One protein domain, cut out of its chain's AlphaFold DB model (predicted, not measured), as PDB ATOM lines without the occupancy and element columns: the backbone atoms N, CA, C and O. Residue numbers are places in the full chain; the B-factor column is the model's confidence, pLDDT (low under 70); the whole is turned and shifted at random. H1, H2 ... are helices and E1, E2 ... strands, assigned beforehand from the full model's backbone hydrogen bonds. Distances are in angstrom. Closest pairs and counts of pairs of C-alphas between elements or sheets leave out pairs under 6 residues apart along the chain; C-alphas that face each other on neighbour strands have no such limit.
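This is residues 76 to 200 of the 209 residues of an uncharacterized protein of Capsulimonas corticalis (UniProt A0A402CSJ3). One twisted wall of seven antiparallel strands has a single long helix, H1, running slantwise over one face, in two layers, a helix on one face of a sheet. The sheet's order is E1 E7 E6 E5 E2 E3 E4. The 125 printed residues hold, along the chain, E1 H1 E2 E3 E4 E5 E6 E7, of mixed class. The whole is compact, with a radius of gyration of the C-alphas of 14.2 A and spans of 42 by 28 by 27 A.

Begin at E1, residues 76 to 79, an edge strand antiparallel to E7, residues 184 to 191; N 78 and O 185 are 2.8 A apart. H1, residues 80 to 98, has every O i to N i+4 pair within hydrogen-bond range; its height over the sheet is 9.6 A, and its closest C-alpha pair with E7 is Thr 80 and Arg 184, 6.1 A. Next come E2, residues 106 to 117, E3, residues 122 to 130, and E4, residues 136 to 139, a meander, each strand the antiparallel neighbour of the one before: find N 109 and O 127 at 2.8 A, N 126 and O 138 at 2.8 A. E5, residues 149 to 155, is the antiparallel neighbour of E2, with N 110 and O 151 at 3.0 A, and E2 E3 E4 E5 form a Greek key, four strands in a row of which three, E2 E3 E4, are a meander and the first is the antiparallel neighbour of the fourth. E5, E6, residues 170 to 175, and E7 form a second meander, with N 152 and O 172 at 2.8 A, N 188 and O 173 at 2.9 A.

Find C-alpha 76 at (-30.700, -4.143, 30.985), where E1 begins. H1 runs 27.0 A to C-alpha 98 at (-20.634, -10.687, 58.406). E2, 22.9 A, bends by 130 degrees at residue 114; E3 spans 24.0 A, E5 20.2 A and E7 22.3 A, ending at C-alpha 191, (-31.511, 5.119, 42.332).

The C-alphas of Gly 132 and Asp 181, the two farthest apart, are 43.8 A apart. The printed part has no cut; the link E5 to E6 is long. Look for pLDDT under 70 at residues 157 to 166, 180 to 181 and 193 to 200.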
ATOM      1  N   SER A  76     -31.369  -3.382  32.037       95.00
ATOM      2  CA  SER A  76     -30.700  -4.143  30.985       95.00
ATOM      3  C   SER A  76     -31.066  -5.618  31.069       95.00
ATOM      4  O   SER A  76     -31.436  -6.116  32.130       95.00
ATOM      5  N   LEU A  77     -30.954  -6.323  29.946       95.50
ATOM      6  CA  LEU A  77     -31.040  -7.776  29.925       95.50
ATOM      7  C   LEU A  77     -29.632  -8.361  30.032       95.50
ATOM      8  O   LEU A  77     -28.776  -8.071  29.195       95.50
ATOM      9  N   ILE A  78     -29.408  -9.198  31.038       94.81
ATOM     10  CA  ILE A  78     -28.141  -9.890  31.278       94.81
ATOM     11  C   ILE A  78     -28.331 -11.399  31.130       94.81
ATOM     12  O   ILE A  78     -29.396 -11.933  31.426       94.81
ATOM     13  N   ASP A  79     -27.312 -12.110  30.657       94.50
ATOM     14  CA  ASP A  79     -27.392 -13.565  30.503       94.50
ATOM     15  C   ASP A  79     -27.285 -14.315  31.849       94.50
ATOM     16  O   ASP A  79     -26.931 -13.761  32.899       94.50
ATOM     17  N   THR A  80     -27.579 -15.613  31.822       93.12
ATOM     18  CA  THR A  80     -27.437 -16.528  32.965       93.12
ATOM     19  C   THR A  80     -26.045 -16.469  33.609       93.12
ATOM     20  O   THR A  80     -25.924 -16.504  34.834       93.12
ATOM     21  N   ALA A  81     -24.974 -16.362  32.817       93.00
ATOM     22  CA  ALA A  81     -23.609 -16.345  33.343       93.00
ATOM     23  C   ALA A  81     -23.302 -15.034  34.086       93.00
ATOM     24  O   ALA A  81     -22.677 -15.050  35.147       93.00
ATOM     25  N   ALA A  82     -23.759 -13.900  33.559       92.94
ATOM     26  CA  ALA A  82     -23.689 -12.590  34.188       92.94
ATOM     27  C   ALA A  82     -24.522 -12.544  35.470       92.94
ATOM     28  O   ALA A  82     -24.043 -12.029  36.477       92.94
ATOM     29  N   THR A  83     -25.702 -13.162  35.465       93.44
ATOM     30  CA  THR A  83     -26.560 -13.300  36.651       93.44
ATOM     31  C   THR A  83     -25.844 -14.074  37.757       93.44
ATOM     32  O   THR A  83     -25.753 -13.597  38.886       93.44
ATOM     33  N   ARG A  84     -25.232 -15.223  37.436       93.50
ATOM     34  CA  ARG A  84     -24.437 -16.002  38.403       93.50
ATOM     35  C   ARG A  84     -23.244 -15.220  38.949       93.50
ATOM     36  O   ARG A  84     -23.009 -15.245  40.151       93.50
ATOM     37  N   ARG A  85     -22.519 -14.482  38.096       91.94
ATOM     38  CA  ARG A  85     -21.430 -13.595  38.551       91.94
ATOM     39  C   ARG A  85     -21.939 -12.506  39.496       91.94
ATOM     40  O   ARG A  85     -21.273 -12.212  40.483       91.94
ATOM     41  N   HIS A  86     -23.106 -11.933  39.208       91.44
ATOM     42  CA  HIS A  86     -23.728 -10.918  40.052       91.44
ATOM     43  C   HIS A  86     -24.078 -11.481  41.437       91.44
ATOM     44  O   HIS A  86     -23.688 -10.908  42.450       91.44
ATOM     45  N   LEU A  87     -24.728 -12.648  41.485       93.19
ATOM     46  CA  LEU A  87     -25.076 -13.345  42.727       93.19
ATOM     47  C   LEU A  87     -23.835 -13.748  43.543       93.19
ATOM     48  O   LEU A  87     -23.791 -13.497  44.744       93.19
ATOM     49  N   ALA A  88     -22.796 -14.283  42.897       91.81
ATOM     50  CA  ALA A  88     -21.541 -14.632  43.566       91.81
ATOM     51  C   ALA A  88     -20.835 -13.406  44.171       91.81
ATOM     52  O   ALA A  88     -20.217 -13.487  45.231       91.81
ATOM     53  N   ALA A  89     -20.924 -12.246  43.518       90.75
ATOM     54  CA  ALA A  89     -20.385 -11.014  44.076       90.75
ATOM     55  C   ALA A  89     -21.220 -10.509  45.270       90.75
ATOM     56  O   ALA A  89     -20.642 -10.041  46.247       90.75
ATOM     57  N   LEU A  90     -22.552 -10.663  45.258       92.12
ATOM     58  CA  LEU A  90     -23.397 -10.360  46.423       92.12
ATOM     59  C   LEU A  90     -23.069 -11.259  47.626       92.12
ATOM     60  O   LEU A  90     -23.040 -10.778  48.757       92.12
ATOM     61  N   GLU A  91     -22.757 -12.532  47.397       92.31
ATOM     62  CA  GLU A  91     -22.299 -13.439  48.454       92.31
ATOM     63  C   GLU A  91     -20.982 -12.960  49.091       92.31
ATOM     64  O   GLU A  91     -20.849 -12.952  50.316       92.31
ATOM     65  N   GLN A  92     -20.033 -12.467  48.286       90.69
ATOM     66  CA  GLN A  92     -18.798 -11.862  48.806       90.69
ATOM     67  C   GLN A  92     -19.082 -10.615  49.654       90.69
ATOM     68  O   GLN A  92     -18.449 -10.419  50.693       90.69
ATOM     69  N   VAL A  93     -20.053  -9.792  49.250       90.75
ATOM     70  CA  VAL A  93     -20.501  -8.625  50.030       90.75
ATOM     71  C   VAL A  93     -21.100  -9.061  51.366       90.75
ATOM     72  O   VAL A  93     -20.754  -8.489  52.399       90.75
ATOM     73  N   ILE A  94     -21.941 -10.100  51.378       92.38
ATOM     74  CA  ILE A  94     -22.503 -10.668  52.611       92.38
ATOM     75  C   ILE A  94     -21.390 -11.173  53.534       92.38
ATOM     76  O   ILE A  94     -21.380 -10.834  54.716       92.38
ATOM     77  N   ALA A  95     -20.421 -11.927  53.012       92.56
ATOM     78  CA  ALA A  95     -19.287 -12.411  53.799       92.56
ATOM     79  C   ALA A  95     -18.451 -11.255  54.387       92.56
ATOM     80  O   ALA A  95     -18.033 -11.300  55.549       92.56
ATOM     81  N   ALA A  96     -18.246 -10.181  53.618       91.00
ATOM     82  CA  ALA A  96     -17.551  -8.984  54.086       91.00
ATOM     83  C   ALA A  96     -18.330  -8.252  55.198       91.00
ATOM     84  O   ALA A  96     -17.741  -7.818  56.190       91.00
ATOM     85  N   LEU A  97     -19.660  -8.170  55.084       91.44
ATOM     86  CA  LEU A  97     -20.532  -7.590  56.111       91.44
ATOM     87  C   LEU A  97     -20.552  -8.434  57.391       91.44
ATOM     88  O   LEU A  97     -20.429  -7.889  58.486       91.44
ATOM     89  N   LEU A  98     -20.647  -9.759  57.269       92.94
ATOM     90  CA  LEU A  98     -20.634 -10.687  58.406       92.94
ATOM     91  C   LEU A  98     -19.290 -10.698  59.145       92.94
ATOM     92  O   LEU A  98     -19.258 -10.830  60.364       92.94
ATOM     93  N   SER A  99     -18.181 -10.533  58.420       93.00
ATOM     94  CA  SER A  99     -16.839 -10.425  59.015       93.00
ATOM     95  C   SER A  99     -16.528  -9.038  59.589       93.00
ATOM     96  O   SER A  99     -15.486  -8.865  60.219       93.00
ATOM     97  N   GLY A 100     -17.391  -8.042  59.365       89.25
ATOM     98  CA  GLY A 100     -17.162  -6.656  59.777       89.25
ATOM     99  C   GLY A 100     -16.081  -5.927  58.970       89.25
ATOM    100  O   GLY A 100     -15.682  -4.824  59.338       89.25
ATOM    101  N   THR A 101     -15.604  -6.515  57.868       88.38
ATOM    102  CA  THR A 101     -14.630  -5.878  56.960       88.38
ATOM    103  C   THR A 101     -15.279  -4.836  56.051       88.38
ATOM    104  O   THR A 101     -14.592  -3.987  55.482       88.38
ATOM    105  N   LEU A 102     -16.607  -4.869  55.954       86.69
ATOM    106  CA  LEU A 102     -17.435  -3.905  55.253       86.69
ATOM    107  C   LEU A 102     -18.569  -3.437  56.168       86.69
ATOM    108  O   LEU A 102     -19.063  -4.198  56.998       86.69
ATOM    109  N   SER A 103     -19.000  -2.186  56.014       85.88
ATOM    110  CA  SER A 103     -20.130  -1.640  56.766       85.88
ATOM    111  C   SER A 103     -20.914  -0.644  55.921       85.88
ATOM    112  O   SER A 103     -20.334   0.242  55.294       85.88
ATOM    113  N   PHE A 104     -22.239  -0.780  55.940       85.00
ATOM    114  CA  PHE A 104     -23.169   0.160  55.325       85.00
ATOM    115  C   PHE A 104     -24.220   0.609  56.335       85.00
ATOM    116  O   PHE A 104     -24.602  -0.175  57.207       85.00
ATOM    117  N   PRO A 105     -24.757   1.832  56.183       89.12
ATOM    118  CA  PRO A 105     -25.982   2.231  56.862       89.12
ATOM    119  C   PRO A 105     -27.106   1.192  56.726       89.12
ATOM    120  O   PRO A 105     -27.755   0.861  57.717       89.12
ATOM    121  N   LEU A 106     -27.308   0.659  55.515       90.00
ATOM    122  CA  LEU A 106     -28.245  -0.427  55.242       90.00
ATOM    123  C   LEU A 106     -27.790  -1.227  54.020       90.00
ATOM    124  O   LEU A 106     -27.515  -0.658  52.965       90.00
ATOM    125  N   PHE A 107     -27.807  -2.544  54.159       92.31
ATOM    126  CA  PHE A 107     -27.803  -3.495  53.060       92.31
ATOM    127  C   PHE A 107     -28.910  -4.510  53.321       92.31
ATOM    128  O   PHE A 107     -28.960  -5.104  54.395       92.31
ATOM    129  N   SER A 108     -29.802  -4.708  52.362       93.44
ATOM    130  CA  SER A 108     -30.814  -5.755  52.417       93.44
ATOM    131  C   SER A 108     -30.836  -6.492  51.090       93.44
ATOM    132  O   SER A 108     -30.724  -5.881  50.029       93.44
ATOM    133  N   LEU A 109     -30.955  -7.805  51.166       94.56
ATOM    134  CA  LEU A 109     -31.077  -8.694  50.035       94.56
ATOM    135  C   LEU A 109     -32.183  -9.681  50.342       94.56
ATOM    136  O   LEU A 109     -32.172 -10.300  51.404       94.56
ATOM    137  N   TYR A 110     -33.088  -9.876  49.397       93.94
ATOM    138  CA  TYR A 110     -33.877 -11.090  49.390       93.94
ATOM    139  C   TYR A 110     -33.921 -11.722  48.010       93.94
ATOM    140  O   TYR A 110     -33.918 -11.032  46.990       93.94
ATOM    141  N   LEU A 111     -33.944 -13.049  48.010       96.12
ATOM    142  CA  LEU A 111     -34.043 -13.914  46.847       96.12
ATOM    143  C   LEU A 111     -35.309 -14.749  46.993       96.12
ATOM    144  O   LEU A 111     -35.523 -15.338  48.050       96.12
ATOM    145  N   ILE A 112     -36.114 -14.812  45.941       95.06
ATOM    146  CA  ILE A 112     -37.296 -15.664  45.847       95.06
ATOM    147  C   ILE A 112     -37.020 -16.684  44.747       95.06
ATOM    148  O   ILE A 112     -36.736 -16.307  43.607       95.06
ATOM    149  N   TYR A 113     -37.052 -17.963  45.104       94.56
ATOM    150  CA  TYR A 113     -36.860 -19.084  44.188       94.56
ATOM    151  C   TYR A 113     -38.209 -19.604  43.671       94.56
ATOM    152  O   TYR A 113     -39.267 -19.066  43.997       94.56
ATOM    153  N   GLU A 114     -38.169 -20.635  42.827       90.38
ATOM    154  CA  GLU A 114     -39.368 -21.268  42.272       90.38
ATOM    155  C   GLU A 114     -40.324 -21.723  43.388       90.38
ATOM    156  O   GLU A 114     -39.919 -22.350  44.371       90.38
ATOM    157  N   GLY A 115     -41.607 -21.381  43.246       86.19
ATOM    158  CA  GLY A 115     -42.633 -21.666  44.255       86.19
ATOM    159  C   GLY A 115     -42.448 -20.933  45.590       86.19
ATOM    160  O   GLY A 115     -43.100 -21.301  46.563       86.19
ATOM    161  N   GLY A 116     -41.555 -19.941  45.665       84.44
ATOM    162  CA  GLY A 116     -41.336 -19.136  46.863       84.44
ATOM    163  C   GLY A 116     -42.277 -17.940  46.984       84.44
ATOM    164  O   GLY A 116     -42.735 -17.385  45.988       84.44
ATOM    165  N   ASP A 117     -42.518 -17.513  48.225       80.38
ATOM    166  CA  ASP A 117     -43.350 -16.352  48.566       80.38
ATOM    167  C   ASP A 117     -42.826 -15.696  49.858       80.38
ATOM    168  O   ASP A 117     -42.569 -16.365  50.865       80.38
ATOM    169  N   LEU A 118     -42.708 -14.362  49.866       79.69
ATOM    170  CA  LEU A 118     -42.350 -13.594  51.065       79.69
ATOM    171  C   LEU A 118     -43.344 -13.784  52.226       79.69
ATOM    172  O   LEU A 118     -42.976 -13.568  53.384       79.69
ATOM    173  N   ARG A 119     -44.595 -14.168  51.951       76.62
ATOM    174  CA  ARG A 119     -45.643 -14.363  52.966       76.62
ATOM    175  C   ARG A 119     -45.506 -15.681  53.702       76.62
ATOM    176  O   ARG A 119     -45.536 -15.688  54.931       76.62
ATOM    177  N   THR A 120     -45.393 -16.780  52.958       78.25
ATOM    178  CA  THR A 120     -45.244 -18.132  53.524       78.25
ATOM    179  C   THR A 120     -43.837 -18.366  54.040       78.25
ATOM    180  O   THR A 120     -43.619 -19.198  54.916       78.25
ATOM    181  N   ARG A 121     -42.896 -17.563  53.540       80.69
ATOM    182  CA  ARG A 121     -41.475 -17.661  53.808       80.69
ATOM    183  C   ARG A 121     -40.808 -18.920  53.249       80.69
ATOM    184  O   ARG A 121     -39.735 -19.313  53.709       80.69
ATOM    185  N   GLU A 122     -41.440 -19.540  52.262       83.25
ATOM    186  CA  GLU A 122     -40.935 -20.724  51.576       83.25
ATOM    187  C   GLU A 122     -40.025 -20.329  50.412       83.25
ATOM    188  O   GLU A 122     -40.203 -19.272  49.806       83.25
ATOM    189  N   ASN A 123     -39.038 -21.184  50.119       90.44
ATOM    190  CA  ASN A 123     -38.113 -21.057  48.988       90.44
ATOM    191  C   ASN A 123     -37.571 -19.633  48.804       90.44
ATOM    192  O   ASN A 123     -37.616 -19.053  47.718       90.44
ATOM    193  N   LEU A 124     -37.056 -19.061  49.892       94.00
ATOM    194  CA  LEU A 124     -36.474 -17.730  49.878       94.00
ATOM    195  C   LEU A 124     -35.224 -17.638  50.742       94.00
ATOM    196  O   LEU A 124     -35.000 -18.437  51.653       94.00
ATOM    197  N   PHE A 125     -34.431 -16.615  50.462       95.00
ATOM    198  CA  PHE A 125     -33.311 -16.181  51.282       95.00
ATOM    199  C   PHE A 125     -33.474 -14.698  51.584       95.00
ATOM    200  O   PHE A 125     -33.757 -13.925  50.677       95.00
ATOM    201  N   VAL A 126     -33.276 -14.290  52.834       94.62
ATOM    202  CA  VAL A 126     -33.262 -12.888  53.262       94.62
ATOM    203  C   VAL A 126     -32.004 -12.642  54.076       94.62
ATOM    204  O   VAL A 126     -31.695 -13.372  55.018       94.62
ATOM    205  N   PHE A 127     -31.318 -11.556  53.752       95.50
ATOM    206  CA  PHE A 127     -30.218 -11.012  54.521       95.50
ATOM    207  C   PHE A 127     -30.430  -9.516  54.732       95.50
ATOM    208  O   PHE A 127     -30.752  -8.783  53.798       95.50
ATOM    209  N   GLU A 128     -30.219  -9.039  55.953       94.25
ATOM    210  CA  GLU A 128     -30.224  -7.614  56.262       94.25
ATOM    211  C   GLU A 128     -29.074  -7.268  57.206       94.25
ATOM    212  O   GLU A 128     -28.908  -7.877  58.257       94.25
ATOM    213  N   ALA A 129     -28.302  -6.248  56.854       92.75
ATOM    214  CA  ALA A 129     -27.277  -5.658  57.696       92.75
ATOM    215  C   ALA A 129     -27.545  -4.158  57.847       92.75
ATOM    216  O   ALA A 129     -27.721  -3.436  56.862       92.75
ATOM    217  N   ARG A 130     -27.557  -3.679  59.093       91.25
ATOM    218  CA  ARG A 130     -27.705  -2.261  59.439       91.25
ATOM    219  C   ARG A 130     -26.556  -1.838  60.337       91.25
ATOM    220  O   ARG A 130     -26.168  -2.578  61.239       91.25
ATOM    221  N   ALA A 131     -26.040  -0.631  60.127       87.00
ATOM    222  CA  ALA A 131     -25.015  -0.080  61.005       87.00
ATOM    223  C   ALA A 131     -25.528  -0.025  62.457       87.00
ATOM    224  O   ALA A 131     -26.588   0.535  62.730       87.00
ATOM    225  N   GLY A 132     -24.771  -0.615  63.385       87.38
ATOM    226  CA  GLY A 132     -25.119  -0.644  64.809       87.38
ATOM    227  C   GLY A 132     -26.133  -1.717  65.224       87.38
ATOM    228  O   GLY A 132     -26.518  -1.735  66.390       87.38
ATOM    229  N   ALA A 133     -26.543  -2.616  64.324       89.50
ATOM    230  CA  ALA A 133     -27.394  -3.761  64.646       89.50
ATOM    231  C   ALA A 133     -26.745  -5.080  64.189       89.50
ATOM    232  O   ALA A 133     -26.003  -5.084  63.202       89.50
ATOM    233  N   PRO A 134     -27.004  -6.206  64.879       89.25
ATOM    234  CA  PRO A 134     -26.577  -7.509  64.387       89.25
ATOM    235  C   PRO A 134     -27.258  -7.818  63.040       89.25
ATOM    236  O   PRO A 134     -28.441  -7.502  62.882       89.25
ATOM    237  N   PRO A 135     -26.550  -8.435  62.076       91.88
ATOM    238  CA  PRO A 135     -27.160  -8.869  60.827       91.88
ATOM    239  C   PRO A 135     -28.291  -9.876  61.061       91.88
ATOM    240  O   PRO A 135     -28.193 -10.753  61.920       91.88
ATOM    241  N   MET A 136     -29.344  -9.770  60.259       92.62
ATOM    242  CA  MET A 136     -30.437 -10.731  60.186       92.62
ATOM    243  C   MET A 136     -30.225 -11.641  58.978       92.62
ATOM    244  O   MET A 136     -29.950 -11.163  57.878       92.62
ATOM    245  N   LEU A 137     -30.398 -12.946  59.178       93.25
ATOM    246  CA  LEU A 137     -30.377 -13.948  58.118       93.25
ATOM    247  C   LEU A 137     -31.563 -14.892  58.300       93.25
ATOM    248  O   LEU A 137     -31.827 -15.360  59.408       93.25
ATOM    249  N   PHE A 138     -32.278 -15.154  57.213       90.12
ATOM    250  CA  PHE A 138     -33.435 -16.036  57.190       90.12
ATOM    251  C   PHE A 138     -33.488 -16.811  55.867       90.12
ATOM    252  O   PHE A 138     -33.183 -16.262  54.810       90.12
ATOM    253  N   GLY A 139     -33.909 -18.076  55.916       91.06
ATOM    254  CA  GLY A 139     -33.990 -18.936  54.734       91.06
ATOM    255  C   GLY A 139     -32.627 -19.444  54.249       91.06
ATOM    256  O   GLY A 139     -31.647 -19.425  54.996       91.06
ATOM    257  N   SER A 140     -32.574 -19.913  53.000       89.50
ATOM    258  CA  SER A 140     -31.409 -20.615  52.443       89.50
ATOM    259  C   SER A 140     -31.041 -20.090  51.061       89.50
ATOM    260  O   SER A 140     -31.887 -20.009  50.175       89.50
ATOM    261  N   TRP A 141     -29.760 -19.777  50.866       92.94
ATOM    262  CA  TRP A 141     -29.211 -19.415  49.562       92.94
ATOM    263  C   TRP A 141     -28.854 -20.675  48.769       92.94
ATOM    264  O   TRP A 141     -27.990 -21.446  49.187       92.94
ATOM    265  N   SER A 142     -29.472 -20.867  47.605       89.50
ATOM    266  CA  SER A 142     -29.083 -21.902  46.642       89.50
ATOM    267  C   SER A 142     -28.039 -21.372  45.658       89.50
ATOM    268  O   SER A 142     -28.221 -20.316  45.053       89.50
ATOM    269  N   GLN A 143     -26.940 -22.113  45.498       86.12
ATOM    270  CA  GLN A 143     -25.902 -21.857  44.484       86.12
ATOM    271  C   GLN A 143     -26.234 -22.515  43.136       86.12
ATOM    272  O   GLN A 143     -25.752 -22.102  42.076       86.12
ATOM    273  N   GLU A 144     -27.057 -23.562  43.168       88.06
ATOM    274  CA  GLU A 144     -27.412 -24.354  41.992       88.06
ATOM    275  C   GLU A 144     -28.561 -23.684  41.228       88.06
ATOM    276  O   GLU A 144     -28.505 -23.532  39.999       88.06
ATOM    277  N   GLU A 145     -29.541 -23.175  41.973       91.06
ATOM    278  CA  GLU A 145     -30.753 -22.552  41.454       91.06
ATOM    279  C   GLU A 145     -30.603 -21.035  41.321       91.06
ATOM    280  O   GLU A 145     -30.012 -20.363  42.166       91.06
ATOM    281  N   LEU A 146     -31.158 -20.481  40.243       93.94
ATOM    282  CA  LEU A 146     -31.267 -19.035  40.077       93.94
ATOM    283  C   LEU A 146     -32.604 -18.551  40.644       93.94
ATOM    284  O   LEU A 146     -33.621 -19.213  40.433       93.94
ATOM    285  N   PRO A 147     -32.629 -17.395  41.325       95.31
ATOM    286  CA  PRO A 147     -33.863 -16.849  41.859       95.31
ATOM    287  C   PRO A 147     -34.791 -16.399  40.727       95.31
ATOM    288  O   PRO A 147     -34.340 -15.865  39.709       95.31
ATOM    289  N   ARG A 148     -36.099 -16.556  40.933       95.31
ATOM    290  CA  ARG A 148     -37.140 -15.965  40.081       95.31
ATOM    291  C   ARG A 148     -37.193 -14.454  40.251       95.31
ATOM    292  O   ARG A 148     -37.438 -13.731  39.284       95.31
ATOM    293  N   PHE A 149     -36.879 -13.981  41.453       96.31
ATOM    294  CA  PHE A 149     -36.733 -12.569  41.754       96.31
ATOM    295  C   PHE A 149     -35.665 -12.338  42.825       96.31
ATOM    296  O   PHE A 149     -35.578 -13.084  43.797       96.31
ATOM    297  N   ALA A 150     -34.867 -11.286  42.675       96.12
ATOM    298  CA  ALA A 150     -33.964 -10.810  43.715       96.12
ATOM    299  C   ALA A 150     -34.121  -9.303  43.881       96.12
ATOM    300  O   ALA A 150     -34.029  -8.587  42.888       96.12
ATOM    301  N   LYS A 151     -34.269  -8.807  45.111       95.44
ATOM    302  CA  LYS A 151     -34.184  -7.372  45.422       95.44
ATOM    303  C   LYS A 151     -32.970  -7.118  46.285       95.44
ATOM    304  O   LYS A 151     -32.781  -7.770  47.308       95.44
ATOM    305  N   ILE A 152     -32.205  -6.107  45.908       93.94
ATOM    306  CA  ILE A 152     -31.091  -5.587  46.677       93.94
ATOM    307  C   ILE A 152     -31.379  -4.131  47.013       93.94
ATOM    308  O   ILE A 152     -31.602  -3.310  46.128       93.94
ATOM    309  N   ARG A 153     -31.362  -3.796  48.298       92.38
ATOM    310  CA  ARG A 153     -31.473  -2.427  48.791       92.38
ATOM    311  C   ARG A 153     -30.155  -2.036  49.427       92.38
ATOM    312  O   ARG A 153     -29.709  -2.664  50.386       92.38
ATOM    313  N   LEU A 154     -29.562  -0.964  48.925       89.81
ATOM    314  CA  LEU A 154     -28.309  -0.429  49.427       89.81
ATOM    315  C   LEU A 154     -28.502   1.030  49.817       89.81
ATOM    316  O   LEU A 154     -28.912   1.853  49.003       89.81
ATOM    317  N   LEU A 155     -28.143   1.357  51.055       88.25
ATOM    318  CA  LEU A 155     -27.882   2.726  51.461       88.25
ATOM    319  C   LEU A 155     -26.392   2.873  51.715       88.25
ATOM    320  O   LEU A 155     -25.891   2.404  52.737       88.25
ATOM    321  N   ALA A 156     -25.705   3.541  50.798       77.75
ATOM    322  CA  ALA A 156     -24.273   3.777  50.886       77.75
ATOM    323  C   ALA A 156     -23.944   5.270  50.742       77.75
ATOM    324  O   ALA A 156     -24.677   6.002  50.069       77.75
ATOM    325  N   PRO A 157     -22.839   5.742  51.348       67.31
ATOM    326  CA  PRO A 157     -22.294   7.052  51.029       67.31
ATOM    327  C   PRO A 157     -21.950   7.142  49.531       67.31
ATOM    328  O   PRO A 157     -21.497   6.148  48.950       67.31
ATOM    329  N   PRO A 158     -22.118   8.315  48.895       53.22
ATOM    330  CA  PRO A 158     -21.648   8.520  47.531       53.22
ATOM    331  C   PRO A 158     -20.132   8.255  47.481       53.22
ATOM    332  O   PRO A 158     -19.397   8.826  48.282       53.22
ATOM    333  N   ALA A 159     -19.699   7.381  46.562       50.38
ATOM    334  CA  ALA A 159     -18.334   6.856  46.337       50.38
ATOM    335  C   ALA A 159     -18.004   5.439  46.859       50.38
ATOM    336  O   ALA A 159     -16.896   4.959  46.612       50.38
ATOM    337  N   ALA A 160     -18.931   4.714  47.494       55.88
ATOM    338  CA  ALA A 160     -18.698   3.298  47.802       55.88
ATOM    339  C   ALA A 160     -18.844   2.423  46.537       55.88
ATOM    340  O   ALA A 160     -19.950   2.060  46.149       55.88
ATOM    341  N   SER A 161     -17.725   2.080  45.889       54.72
ATOM    342  CA  SER A 161     -17.693   1.000  44.892       54.72
ATOM    343  C   SER A 161     -17.637  -0.347  45.610       54.72
ATOM    344  O   SER A 161     -16.775  -0.575  46.460       54.72
ATOM    345  N   LEU A 162     -18.576  -1.232  45.294       61.81
ATOM    346  CA  LEU A 162     -18.771  -2.511  45.965       61.81
ATOM    347  C   LEU A 162     -18.137  -3.629  45.146       61.81
ATOM    348  O   LEU A 162     -18.766  -4.119  44.224       61.81
ATOM    349  N   ALA A 163     -16.902  -4.034  45.455       57.19
ATOM    350  CA  ALA A 163     -16.279  -5.256  44.915       57.19
ATOM    351  C   ALA A 163     -16.430  -5.470  43.382       57.19
ATOM    352  O   ALA A 163     -16.583  -6.596  42.915       57.19
ATOM    353  N   GLY A 164     -16.413  -4.396  42.580       59.66
ATOM    354  CA  GLY A 164     -16.597  -4.474  41.122       59.66
ATOM    355  C   GLY A 164     -18.049  -4.633  40.640       59.66
ATOM    356  O   GLY A 164     -18.275  -4.738  39.436       59.66
ATOM    357  N   LEU A 165     -19.032  -4.612  41.541       64.94
ATOM    358  CA  LEU A 165     -20.447  -4.492  41.216       64.94
ATOM    359  C   LEU A 165     -20.834  -3.019  41.023       64.94
ATOM    360  O   LEU A 165     -20.610  -2.203  41.924       64.94
ATOM    361  N   PRO A 166     -21.488  -2.668  39.902       65.19
ATOM    362  CA  PRO A 166     -22.168  -1.390  39.765       65.19
ATOM    363  C   PRO A 166     -23.445  -1.435  40.615       65.19
ATOM    364  O   PRO A 166     -24.539  -1.684  40.108       65.19
ATOM    365  N   MET A 167     -23.302  -1.277  41.928       71.19
ATOM    366  CA  MET A 167     -24.438  -1.124  42.829       71.19
ATOM    367  C   MET A 167     -24.812   0.347  42.931       71.19
ATOM    368  O   MET A 167     -23.966   1.206  43.176       71.19
ATOM    369  N   VAL A 168     -26.097   0.627  42.753       74.12
ATOM    370  CA  VAL A 168     -26.644   1.972  42.900       74.12
ATOM    371  C   VAL A 168     -27.064   2.163  44.356       74.12
ATOM    372  O   VAL A 168     -27.664   1.273  44.957       74.12
ATOM    373  N   ASN A 169     -26.760   3.327  44.934       85.94
ATOM    374  CA  ASN A 169     -27.373   3.743  46.193       85.94
ATOM    375  C   ASN A 169     -28.886   3.882  45.960       85.94
ATOM    376  O   ASN A 169     -29.309   4.805  45.267       85.94
ATOM    377  N   GLY A 170     -29.689   2.954  46.474       89.31
ATOM    378  CA  GLY A 170     -31.081   2.760  46.071       89.31
ATOM    379  C   GLY A 170     -31.476   1.288  46.056       89.31
ATOM    380  O   GLY A 170     -31.098   0.525  46.949       89.31
ATOM    381  N   VAL A 171     -32.262   0.909  45.052       92.19
ATOM    382  CA  VAL A 171     -32.734  -0.459  44.844       92.19
ATOM    383  C   VAL A 171     -32.202  -0.989  43.519       92.19
ATOM    384  O   VAL A 171     -32.275  -0.329  42.490       92.19
ATOM    385  N   GLN A 172     -31.681  -2.204  43.537       93.69
ATOM    386  CA  GLN A 172     -31.376  -2.997  42.357       93.69
ATOM    387  C   GLN A 172     -32.205  -4.272  42.432       93.69
ATOM    388  O   GLN A 172     -32.489  -4.758  43.524       93.69
ATOM    389  N   PHE A 173     -32.605  -4.824  41.296       95.50
ATOM    390  CA  PHE A 173     -33.303  -6.100  41.291       95.50
ATOM    391  C   PHE A 173     -32.965  -6.938  40.066       95.50
ATOM    392  O   PHE A 173     -32.612  -6.408  39.010       95.50
ATOM    393  N   LEU A 174     -33.081  -8.252  40.231       96.56
ATOM    394  CA  LEU A 174     -33.045  -9.234  39.157       96.56
ATOM    395  C   LEU A 174     -34.431  -9.846  39.010       96.56
ATOM    396  O   LEU A 174     -35.040 -10.239  40.003       96.56
ATOM    397  N   LEU A 175     -34.901  -9.972  37.775       97.12
ATOM    398  CA  LEU A 175     -36.146 -10.657  37.451       97.12
ATOM    399  C   LEU A 175     -35.874 -11.715  36.384       97.12
ATOM    400  O   LEU A 175     -35.366 -11.407  35.301       97.12
ATOM    401  N   ALA A 176     -36.186 -12.967  36.712       95.50
ATOM    402  CA  ALA A 176     -36.071 -14.075  35.778       95.50
ATOM    403  C   ALA A 176     -37.110 -13.943  34.656       95.50
ATOM    404  O   ALA A 176     -38.224 -13.472  34.908       95.50
ATOM    405  N   PRO A 177     -36.792 -14.401  33.435       91.69
ATOM    406  CA  PRO A 177     -37.766 -14.411  32.361       91.69
ATOM    407  C   PRO A 177     -38.921 -15.356  32.705       91.69
ATOM    408  O   PRO A 177     -38.742 -16.374  33.387       91.69
ATOM    409  N   ARG A 178     -40.112 -15.033  32.188       86.19
ATOM    410  CA  ARG A 178     -41.307 -15.869  32.339       86.19
ATOM    411  C   ARG A 178     -41.051 -17.297  31.866       86.19
ATOM    412  O   ARG A 178     -41.426 -18.243  32.553       86.19
ATOM    413  N   HIS A 179     -40.376 -17.437  30.728       75.00
ATOM    414  CA  HIS A 179     -39.983 -18.715  30.151       75.00
ATOM    415  C   HIS A 179     -38.476 -18.926  30.315       75.00
ATOM    416  O   HIS A 179     -37.670 -18.062  29.977       75.00
ATOM    417  N   THR A 180     -38.086 -20.092  30.832       60.97
ATOM    418  CA  THR A 180     -36.682 -20.457  31.097       60.97
ATOM    419  C   THR A 180     -35.803 -20.459  29.847       60.97
ATOM    420  O   THR A 180     -34.590 -20.280  29.954       60.97
ATOM    421  N   ASP A 181     -36.410 -20.604  28.671       61.78
ATOM    422  CA  ASP A 181     -35.719 -20.697  27.383       61.78
ATOM    423  C   ASP A 181     -35.163 -19.347  26.901       61.78
ATOM    424  O   ASP A 181     -34.246 -19.315  26.080       61.78
ATOM    425  N   ASP A 182     -35.650 -18.229  27.452       70.81
ATOM    426  CA  ASP A 182     -35.186 -16.891  27.074       70.81
ATOM    427  C   ASP A 182     -33.779 -16.585  27.619       70.81
ATOM    428  O   ASP A 182     -33.091 -15.701  27.101       70.81
ATOM    429  N   GLY A 183     -33.331 -17.311  28.657       81.50
ATOM    430  CA  GLY A 183     -31.956 -17.294  29.183       81.50
ATOM    431  C   GLY A 183     -31.416 -15.929  29.640       81.50
ATOM    432  O   GLY A 183     -30.218 -15.798  29.911       81.50
ATOM    433  N   ARG A 184     -32.269 -14.900  29.697       92.00
ATOM    434  CA  ARG A 184     -31.905 -13.518  30.015       92.00
ATOM    435  C   ARG A 184     -32.732 -13.000  31.173       92.00
ATOM    436  O   ARG A 184     -33.956 -13.030  31.135       92.00
ATOM    437  N   PHE A 185     -32.037 -12.477  32.166       95.38
ATOM    438  CA  PHE A 185     -32.607 -11.843  33.338       95.38
ATOM    439  C   PHE A 185     -32.673 -10.343  33.105       95.38
ATOM    440  O   PHE A 185     -31.753  -9.748  32.541       95.38
ATOM    441  N   LEU A 186     -33.743  -9.723  33.573       96.75
ATOM    442  CA  LEU A 186     -33.796  -8.279  33.696       96.75
ATOM    443  C   LEU A 186     -32.988  -7.868  34.930       96.75
ATOM    444  O   LEU A 186     -33.264  -8.339  36.029       96.75
ATOM    445  N   LEU A 187     -32.033  -6.961  34.746       96.19
ATOM    446  CA  LEU A 187     -31.368  -6.217  35.807       96.19
ATOM    447  C   LEU A 187     -31.916  -4.790  35.816       96.19
ATOM    448  O   LEU A 187     -31.624  -4.023  34.899       96.19
ATOM    449  N   GLY A 188     -32.693  -4.443  36.841       95.19
ATOM    450  CA  GLY A 188     -33.231  -3.099  37.051       95.19
ATOM    451  C   GLY A 188     -32.468  -2.335  38.130       95.19
ATOM    452  O   GLY A 188     -32.052  -2.922  39.131       95.19
ATOM    453  N   GLN A 189     -32.289  -1.029  37.942       94.06
ATOM    454  CA  GLN A 189     -31.656  -0.131  38.907       94.06
ATOM    455  C   GLN A 189     -32.521   1.113  39.125       94.06
ATOM    456  O   GLN A 189     -32.792   1.878  38.203       94.06
ATOM    457  N   LEU A 190     -32.938   1.302  40.373       91.88
ATOM    458  CA  LEU A 190     -33.782   2.387  40.854       91.88
ATOM    459  C   LEU A 190     -32.967   3.210  41.868       91.88
ATOM    460  O   LEU A 190     -32.892   2.843  43.048       91.88
ATOM    461  N   PRO A 191     -32.294   4.290  41.433       87.62
ATOM    462  CA  PRO A 191     -31.511   5.119  42.332       87.62
ATOM    463  C   PRO A 191     -32.376   5.754  43.408       87.62
ATOM    464  O   PRO A 191     -33.544   6.086  43.203       87.62
ATOM    465  N   ARG A 192     -31.770   5.970  44.574       79.19
ATOM    466  CA  ARG A 192     -32.391   6.725  45.653       79.19
ATOM    467  C   ARG A 192     -32.430   8.202  45.269       79.19
ATOM    468  O   ARG A 192     -31.471   8.933  45.498       79.19
ATOM    469  N   THR A 193     -33.554   8.635  44.720       64.56
ATOM    470  CA  THR A 193     -33.882  10.047  44.501       64.56
ATOM    471  C   THR A 193     -34.806  10.551  45.617       64.56
ATOM    472  O   THR A 193     -35.269   9.768  46.450       64.56
ATOM    473  N   SER A 194     -35.069  11.862  45.678       53.75
ATOM    474  CA  SER A 194     -36.096  12.425  46.578       53.75
ATOM    475  C   SER A 194     -37.484  11.832  46.330       53.75
ATOM    476  O   SER A 194     -38.298  11.782  47.248       53.75
ATOM    477  N   ASP A 195     -37.709  11.346  45.108       48.78
ATOM    478  CA  ASP A 195     -38.995  10.872  44.601       48.78
ATOM    479  C   ASP A 195     -39.056   9.334  44.559       48.78
ATOM    480  O   ASP A 195     -39.998   8.752  44.021       48.78
ATOM    481  N   ALA A 196     -38.047   8.657  45.117       54.84
ATOM    482  CA  ALA A 196     -38.019   7.207  45.216       54.84
ATOM    483  C   ALA A 196     -38.928   6.732  46.357       54.84
ATOM    484  O   ALA A 196     -38.728   7.077  47.526       54.84
ATOM    485  N   ALA A 197     -39.893   5.877  46.023       57.75
ATOM    486  CA  ALA A 197     -40.672   5.139  47.005       57.75
ATOM    487  C   ALA A 197     -40.086   3.729  47.126       57.75
ATOM    488  O   ALA A 197     -40.111   2.957  46.169       57.75
ATOM    489  N   ASP A 198     -39.567   3.388  48.305       56.16
ATOM    490  CA  ASP A 198     -39.215   2.014  48.663       56.16
ATOM    491  C   ASP A 198     -40.016   1.622  49.896       56.16
ATOM    492  O   ASP A 198     -39.764   2.101  51.006       56.16
ATOM    493  N   LEU A 199     -41.016   0.785  49.653       54.72
ATOM    494  CA  LEU A 199     -42.022   0.375  50.620       54.72
ATOM    495  C   LEU A 199     -41.886  -1.120  50.892       54.72
ATOM    496  O   LEU A 199     -42.866  -1.845  50.963       54.72
ATOM    497  N   GLY A 200     -40.643  -1.591  50.997       48.25
ATOM    498  CA  GLY A 200     -40.380  -2.960  51.411       48.25
ATOM    499  C   GLY A 200     -40.467  -3.153  52.922       48.25
ATOM    500  O   GLY A 200     -40.328  -2.186  53.676       48.25
TER     501      GLY A 200